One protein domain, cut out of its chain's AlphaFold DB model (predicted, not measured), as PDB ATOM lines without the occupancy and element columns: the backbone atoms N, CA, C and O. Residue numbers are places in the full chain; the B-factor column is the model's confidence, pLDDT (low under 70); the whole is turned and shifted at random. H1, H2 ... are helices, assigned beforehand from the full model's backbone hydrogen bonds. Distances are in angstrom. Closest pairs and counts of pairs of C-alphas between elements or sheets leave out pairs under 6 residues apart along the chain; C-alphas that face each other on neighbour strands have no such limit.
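What this domain is: This is residues 2 to 12 and 25 to 71 of the 71 residues of a protein of Xenorhabdus ishibashii (UniProt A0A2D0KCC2). Two helices, H1 and H2, meet near a corner as an L, the first turn of H2 beside H1 and the rest running away from it; an unnamed tail, residues 2 to 12, adds to the length at the other end. Residues 10 to 11 pair antiparallel with residues 28 to 29. The 58 printed residues hold H1, then H2, and no named strand: all helix, loose, radius of gyration of the C-alphas 14.6 A, a rod spanning 53 by 23 by 19 A.

How they stand to each other: Look at H1, residues 32 to 45, and H2, residues 50 to 64, joined by a tight link. They touch, H2 with residues 50 to 53 alone; the closest C-alphas, of Gln 42 and Trp 53, are 5.8 A apart. Their lines are about perpendicular, at 78 degrees. In both, every O i to N i+4 pair is within hydrogen-bond range. Residues 61 to 66, of which 61 to 64 belong to H2, stand free.

Where its parts are: Find C-alpha 32 at (-51.710, 44.322, -16.478); H1 runs 20.1 A from there. H2 runs 20.9 A to C-alpha 64 at (-37.060, 60.534, -34.397).

The domain as a whole: The farthest C-alphas, of Thr 2 and Asn 70, are 53.8 A apart. Residues 13 to 24 are not printed; C-alphas 12 and 25 are 9.3 A apart. Residues 2 to 12 and 69 to 71 have pLDDT under 70.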
ATOM      1  N   THR A   2     -67.877  43.511  -3.771       36.62
ATOM      2  CA  THR A   2     -66.915  42.545  -4.322       36.62
ATOM      3  C   THR A   2     -65.525  43.175  -4.383       36.62
ATOM      4  O   THR A   2     -65.330  44.201  -5.032       36.62
ATOM      5  N   HIS A   3     -64.568  42.596  -3.657       40.66
ATOM      6  CA  HIS A   3     -63.176  43.039  -3.648       40.66
ATOM      7  C   HIS A   3     -62.538  42.790  -5.020       40.66
ATOM      8  O   HIS A   3     -62.466  41.655  -5.487       40.66
ATOM      9  N   LYS A   4     -62.087  43.863  -5.679       45.19
ATOM     10  CA  LYS A   4     -61.268  43.775  -6.889       45.19
ATOM     11  C   LYS A   4     -59.864  43.328  -6.476       45.19
ATOM     12  O   LYS A   4     -59.165  44.065  -5.787       45.19
ATOM     13  N   HIS A   5     -59.457  42.135  -6.898       42.56
ATOM     14  CA  HIS A   5     -58.054  41.732  -6.880       42.56
ATOM     15  C   HIS A   5     -57.285  42.629  -7.859       42.56
ATOM     16  O   HIS A   5     -57.356  42.438  -9.070       42.56
ATOM     17  N   ILE A   6     -56.583  43.638  -7.343       45.88
ATOM     18  CA  ILE A   6     -55.629  44.423  -8.128       45.88
ATOM     19  C   ILE A   6     -54.290  43.691  -8.044       45.88
ATOM     20  O   ILE A   6     -53.485  43.936  -7.148       45.88
ATOM     21  N   THR A   7     -54.060  42.753  -8.957       45.16
ATOM     22  CA  THR A   7     -52.725  42.181  -9.150       45.16
ATOM     23  C   THR A   7     -51.903  43.198  -9.936       45.16
ATOM     24  O   THR A   7     -51.962  43.241 -11.161       45.16
ATOM     25  N   VAL A   8     -51.170  44.071  -9.237       48.78
ATOM     26  CA  VAL A   8     -50.137  44.911  -9.860       48.78
ATOM     27  C   VAL A   8     -48.980  43.991 -10.241       48.78
ATOM     28  O   VAL A   8     -48.155  43.633  -9.402       48.78
ATOM     29  N   SER A   9     -48.932  43.573 -11.502       49.97
ATOM     30  CA  SER A   9     -47.823  42.785 -12.038       49.97
ATOM     31  C   SER A   9     -46.608  43.694 -12.232       49.97
ATOM     32  O   SER A   9     -46.409  44.285 -13.291       49.97
ATOM     33  N   VAL A  10     -45.793  43.845 -11.188       45.62
ATOM     34  CA  VAL A  10     -44.473  44.477 -11.300       45.62
ATOM     35  C   VAL A  10     -43.615  43.597 -12.202       45.62
ATOM     36  O   VAL A  10     -43.368  42.435 -11.883       45.62
ATOM     37  N   ILE A  11     -43.136  44.143 -13.319       50.25
ATOM     38  CA  ILE A  11     -42.028  43.523 -14.039       50.25
ATOM     39  C   ILE A  11     -40.780  43.791 -13.206       50.25
ATOM     40  O   ILE A  11     -40.212  44.882 -13.254       50.25
ATOM     41  N   ASP A  12     -40.370  42.809 -12.413       44.00
ATOM     42  CA  ASP A  12     -39.014  42.777 -11.898       44.00
ATOM     43  C   ASP A  12     -38.096  42.239 -12.996       44.00
ATOM     44  O   ASP A  12     -38.236  41.108 -13.456       44.00
ATOM     45  N   PRO A  25     -30.605  48.900 -13.226       70.06
ATOM     46  CA  PRO A  25     -31.925  48.496 -13.696       70.06
ATOM     47  C   PRO A  25     -32.911  49.670 -13.611       70.06
ATOM     48  O   PRO A  25     -32.955  50.393 -12.615       70.06
ATOM     49  N   PHE A  26     -33.726  49.840 -14.653       71.44
ATOM     50  CA  PHE A  26     -34.847  50.780 -14.674       71.44
ATOM     51  C   PHE A  26     -36.138  50.016 -14.368       71.44
ATOM     52  O   PHE A  26     -36.582  49.195 -15.172       71.44
ATOM     53  N   GLN A  27     -36.725  50.253 -13.194       77.12
ATOM     54  CA  GLN A  27     -37.970  49.598 -12.795       77.12
ATOM     55  C   GLN A  27     -39.169  50.305 -13.432       77.12
ATOM     56  O   GLN A  27     -39.354  51.508 -13.255       77.12
ATOM     57  N   PHE A  28     -40.015  49.545 -14.126       79.62
ATOM     58  CA  PHE A  28     -41.199  50.064 -14.805       79.62
ATOM     59  C   PHE A  28     -42.455  49.378 -14.264       79.62
ATOM     60  O   PHE A  28     -42.564  48.151 -14.283       79.62
ATOM     61  N   ARG A  29     -43.391  50.167 -13.729       85.00
ATOM     62  CA  ARG A  29     -44.690  49.663 -13.270       85.00
ATOM     63  C   ARG A  29     -45.679  49.764 -14.417       85.00
ATOM     64  O   ARG A  29     -45.828  50.835 -14.995       85.00
ATOM     65  N   LEU A  30     -46.331  48.651 -14.718       85.19
ATOM     66  CA  LEU A  30     -47.307  48.542 -15.788       85.19
ATOM     67  C   LEU A  30     -48.633  48.063 -15.230       85.19
ATOM     68  O   LEU A  30     -48.673  47.149 -14.403       85.19
ATOM     69  N   ASP A  31     -49.708  48.639 -15.750       92.19
ATOM     70  CA  ASP A  31     -51.019  48.030 -15.616       92.19
ATOM     71  C   ASP A  31     -51.030  46.687 -16.372       92.19
ATOM     72  O   ASP A  31     -50.409  46.576 -17.438       92.19
ATOM     73  N   PRO A  32     -51.721  45.649 -15.860       90.06
ATOM     74  CA  PRO A  32     -51.710  44.322 -16.478       90.06
ATOM     75  C   PRO A  32     -52.160  44.314 -17.943       90.06
ATOM     76  O   PRO A  32     -51.586  43.597 -18.761       90.06
ATOM     77  N   GLU A  33     -53.153  45.138 -18.283       93.75
ATOM     78  CA  GLU A  33     -53.660  45.274 -19.651       93.75
ATOM     79  C   GLU A  33     -52.595  45.839 -20.593       93.75
ATOM     80  O   GLU A  33     -52.349  45.286 -21.664       93.75
ATOM     81  N   LEU A  34     -51.892  46.889 -20.159       93.00
ATOM     82  CA  LEU A  34     -50.808  47.473 -20.936       93.00
ATOM     83  C   LEU A  34     -49.681  46.456 -21.149       93.00
ATOM     84  O   LEU A  34     -49.186  46.325 -22.266       93.00
ATOM     85  N   ARG A  35     -49.321  45.672 -20.123       92.88
ATOM     86  CA  ARG A  35     -48.324  44.600 -20.274       92.88
ATOM     87  C   ARG A  35     -48.746  43.571 -21.329       92.88
ATOM     88  O   ARG A  35     -47.921  43.218 -22.167       92.88
ATOM     89  N   ALA A  36     -50.005  43.133 -21.324       94.44
ATOM     90  CA  ALA A  36     -50.506  42.163 -22.299       94.44
ATOM     91  C   ALA A  36     -50.457  42.707 -23.738       94.44
ATOM     92  O   ALA A  36     -49.998  42.019 -24.648       94.44
ATOM     93  N   LEU A  37     -50.862  43.965 -23.944       96.69
ATOM     94  CA  LEU A  37     -50.779  44.617 -25.256       96.69
ATOM     95  C   LEU A  37     -49.331  44.737 -25.749       96.69
ATOM     96  O   LEU A  37     -49.052  44.514 -26.927       96.69
ATOM     97  N   MET A  38     -48.400  45.047 -24.846       95.50
ATOM     98  CA  MET A  38     -46.979  45.123 -25.173       95.50
ATOM     99  C   MET A  38     -46.391  43.753 -25.549       95.50
ATOM    100  O   MET A  38     -45.574  43.680 -26.461       95.50
ATOM    101  N   GLU A  39     -46.804  42.671 -24.884       95.38
ATOM    102  CA  GLU A  39     -46.372  41.302 -25.211       95.38
ATOM    103  C   GLU A  39     -46.891  40.853 -26.587       95.38
ATOM    104  O   GLU A  39     -46.139  40.259 -27.358       95.38
ATOM    105  N   ILE A  40     -48.129  41.212 -26.948       97.56
ATOM    106  CA  ILE A  40     -48.674  40.965 -28.294       97.56
ATOM    107  C   ILE A  40     -47.841  41.694 -29.355       97.56
ATOM    108  O   ILE A  40     -47.417  41.079 -30.333       97.56
ATOM    109  N   ALA A  41     -47.585  42.990 -29.158       97.81
ATOM    110  CA  ALA A  41     -46.812  43.787 -30.106       97.81
ATOM    111  C   ALA A  41     -45.362  43.289 -30.226       97.81
ATOM    112  O   ALA A  41     -44.825  43.196 -31.326       97.81
ATOM    113  N   GLN A  42     -44.742  42.898 -29.108       96.81
ATOM    114  CA  GLN A  42     -43.409  42.297 -29.103       96.81
ATOM    115  C   GLN A  42     -43.357  40.992 -29.902       96.81
ATOM    116  O   GLN A  42     -42.413  40.797 -30.667       96.81
ATOM    117  N   ALA A  43     -44.358  40.122 -29.755       96.19
ATOM    118  CA  ALA A  43     -44.433  38.878 -30.514       96.19
ATOM    119  C   ALA A  43     -44.635  39.128 -32.019       96.19
ATOM    120  O   ALA A  43     -44.011  38.456 -32.836       96.19
ATOM    121  N   GLN A  44     -45.466  40.108 -32.388       97.88
ATOM    122  CA  GLN A  44     -45.692  40.501 -33.786       97.88
ATOM    123  C   GLN A  44     -44.434  41.082 -34.443       97.88
ATOM    124  O   GLN A  44     -44.160  40.791 -35.604       97.88
ATOM    125  N   ASP A  45     -43.658  41.864 -33.691       96.19
ATOM    126  CA  ASP A  45     -42.399  42.449 -34.157       96.19
ATOM    127  C   ASP A  45     -41.229  41.443 -34.162       96.19
ATOM    128  O   ASP A  45     -40.181  41.723 -34.745       96.19
ATOM    129  N   GLY A  46     -41.392  40.276 -33.527       94.19
ATOM    130  CA  GLY A  46     -40.402  39.195 -33.516       94.19
ATOM    131  C   GLY A  46     -39.183  39.437 -32.620       94.19
ATOM    132  O   GLY A  46     -38.183  38.732 -32.752       94.19
ATOM    133  N   ASP A  47     -39.228  40.416 -31.711       95.00
ATOM    134  CA  ASP A  47     -38.139  40.643 -30.755       95.00
ATOM    135  C   ASP A  47     -38.049  39.491 -29.739       95.00
ATOM    136  O   ASP A  47     -39.059  38.946 -29.313       95.00
ATOM    137  N   GLU A  48     -36.846  39.152 -29.274       88.38
ATOM    138  CA  GLU A  48     -36.619  38.006 -28.370       88.38
ATOM    139  C   GLU A  48     -37.202  38.189 -26.958       88.38
ATOM    140  O   GLU A  48     -37.396  37.228 -26.216       88.38
ATOM    141  N   SER A  49     -37.428  39.435 -26.535       90.38
ATOM    142  CA  SER A  49     -37.970  39.749 -25.212       90.38
ATOM    143  C   SER A  49     -38.617  41.125 -25.181       90.38
ATOM    144  O   SER A  49     -38.252  42.024 -25.943       90.38
ATOM    145  N   LEU A  50     -39.499  41.340 -24.202       90.88
ATOM    146  CA  LEU A  50     -40.110  42.646 -23.978       90.88
ATOM    147  C   LEU A  50     -39.071  43.745 -23.693       90.88
ATOM    148  O   LEU A  50     -39.232  44.883 -24.123       90.88
ATOM    149  N   ALA A  51     -37.966  43.413 -23.023       87.88
ATOM    150  CA  ALA A  51     -36.880  44.361 -22.785       87.88
ATOM    151  C   ALA A  51     -36.150  44.754 -24.082       87.88
ATOM    152  O   ALA A  51     -35.774  45.916 -24.247       87.88
ATOM    153  N   ALA A  52     -35.928  43.806 -25.000       89.62
ATOM    154  CA  ALA A  52     -35.357  44.088 -26.319       89.62
ATOM    155  C   ALA A  52     -36.296  44.979 -27.143       89.62
ATOM    156  O   ALA A  52     -35.867  46.033 -27.620       89.62
ATOM    157  N   TRP A  53     -37.579  44.615 -27.170       95.38
ATOM    158  CA  TRP A  53     -38.634  45.372 -27.830       95.38
ATOM    159  C   TRP A  53     -38.695  46.816 -27.315       95.38
ATOM    160  O   TRP A  53     -38.486  47.750 -28.084       95.38
ATOM    161  N   ILE A  54     -38.837  47.030 -25.999       93.31
ATOM    162  CA  ILE A  54     -38.888  48.380 -25.402       93.31
ATOM    163  C   ILE A  54     -37.630  49.189 -25.736       93.31
ATOM    164  O   ILE A  54     -37.743  50.351 -26.122       93.31
ATOM    165  N   LYS A  55     -36.428  48.600 -25.638       91.50
ATOM    166  CA  LYS A  55     -35.186  49.301 -26.010       91.50
ATOM    167  C   LYS A  55     -35.223  49.769 -27.464       91.50
ATOM    168  O   LYS A  55     -34.790  50.885 -27.738       91.50
ATOM    169  N   ARG A  56     -35.731  48.946 -28.385       94.56
ATOM    170  CA  ARG A  56     -35.872  49.304 -29.802       94.56
ATOM    171  C   ARG A  56     -36.881  50.435 -29.998       94.56
ATOM    172  O   ARG A  56     -36.557  51.398 -30.687       94.56
ATOM    173  N   ILE A  57     -38.054  50.354 -29.362       95.50
ATOM    174  CA  ILE A  57     -39.077  51.412 -29.412       95.50
ATOM    175  C   ILE A  57     -38.508  52.741 -28.897       95.50
ATOM    176  O   ILE A  57     -38.597  53.752 -29.590       95.50
ATOM    177  N   VAL A  58     -37.864  52.735 -27.725       93.38
ATOM    178  CA  VAL A  58     -37.281  53.940 -27.113       93.38
ATOM    179  C   VAL A  58     -36.158  54.512 -27.976       93.38
ATOM    180  O   VAL A  58     -36.133  55.713 -28.208       93.38
ATOM    181  N   ARG A  59     -35.253  53.681 -28.508       94.00
ATOM    182  CA  ARG A  59     -34.187  54.155 -29.411       94.00
ATOM    183  C   ARG A  59     -34.749  54.817 -30.664       94.00
ATOM    184  O   ARG A  59     -34.277  55.884 -31.035       94.00
ATOM    185  N   ARG A  60     -35.766  54.212 -31.282       94.94
ATOM    186  CA  ARG A  60     -36.428  54.776 -32.465       94.94
ATOM    187  C   ARG A  60     -37.081  56.124 -32.157       94.94
ATOM    188  O   ARG A  60     -36.992  57.033 -32.971       94.94
ATOM    189  N   GLU A  61     -37.704  56.256 -30.989       96.56
ATOM    190  CA  GLU A  61     -38.323  57.511 -30.555       96.56
ATOM    191  C   GLU A  61     -37.298  58.603 -30.225       96.56
ATOM    192  O   GLU A  61     -37.513  59.778 -30.501       96.56
ATOM    193  N   LEU A  62     -36.156  58.236 -29.645       95.44
ATOM    194  CA  LEU A  62     -35.070  59.187 -29.414       95.44
ATOM    195  C   LEU A  62     -34.475  59.667 -30.743       95.44
ATOM    196  O   LEU A  62     -34.323  60.871 -30.946       95.44
ATOM    197  N   GLN A  63     -34.236  58.746 -31.677       93.69
ATOM    198  CA  GLN A  63     -33.756  59.069 -33.017       93.69
ATOM    199  C   GLN A  63     -34.738  59.963 -33.790       93.69
ATOM    200  O   GLN A  63     -34.311  60.938 -34.403       93.69
ATOM    201  N   SER A  64     -36.049  59.697 -33.727       95.62
ATOM    202  CA  SER A  64     -37.060  60.534 -34.397       95.62
ATOM    203  C   SER A  64     -37.080  61.976 -33.873       95.62
ATOM    204  O   SER A  64     -37.457  62.894 -34.600       95.62
ATOM    205  N   ARG A  65     -36.624  62.188 -32.631       96.44
ATOM    206  CA  ARG A  65     -36.462  63.501 -31.990       96.44
ATOM    207  C   ARG A  65     -35.074  64.119 -32.185       96.44
ATOM    208  O   ARG A  65     -34.818  65.186 -31.634       96.44
ATOM    209  N   GLY A  66     -34.174  63.461 -32.917       94.69
ATOM    210  CA  GLY A  66     -32.782  63.891 -33.083       94.69
ATOM    211  C   GLY A  66     -31.937  63.771 -31.808       94.69
ATOM    212  O   GLY A  66     -30.909  64.431 -31.687       94.69
ATOM    213  N   ILE A  67     -32.371  62.956 -30.842       94.19
ATOM    214  CA  ILE A  67     -31.641  62.674 -29.603       94.19
ATOM    215  C   ILE A  67     -30.796  61.422 -29.848       94.19
ATOM    216  O   ILE A  67     -31.189  60.308 -29.501       94.19
ATOM    217  N   GLU A  68     -29.648  61.592 -30.496       83.19
ATOM    218  CA  GLU A  68     -28.721  60.488 -30.740       83.19
ATOM    219  C   GLU A  68     -27.662  60.377 -29.635       83.19
ATOM    220  O   GLU A  68     -27.313  61.347 -28.958       83.19
ATOM    221  N   SER A  69     -27.173  59.155 -29.417       68.94
ATOM    222  CA  SER A  69     -26.032  58.923 -28.534       68.94
ATOM    223  C   SER A  69     -24.780  59.466 -29.212       68.94
ATOM    224  O   SER A  69     -24.350  58.913 -30.217       68.94
ATOM    225  N   ASN A  70     -24.162  60.497 -28.638       59.78
ATOM    226  CA  ASN A  70     -22.808  60.922 -29.019       59.78
ATOM    227  C   ASN A  70     -21.710  60.074 -28.333       59.78
ATOM    228  O   ASN A  70     -20.547  60.478 -28.327       59.78
ATOM    229  N   LEU A  71     -22.089  58.959 -27.692       49.41
ATOM    230  CA  LEU A  71     -21.215  58.025 -26.970       49.41
ATOM    231  C   LEU A  71     -20.972  56.753 -27.773       49.41
ATOM    232  O   LEU A  71     -21.986  56.198 -28.263       49.41
TER     233      LEU A  71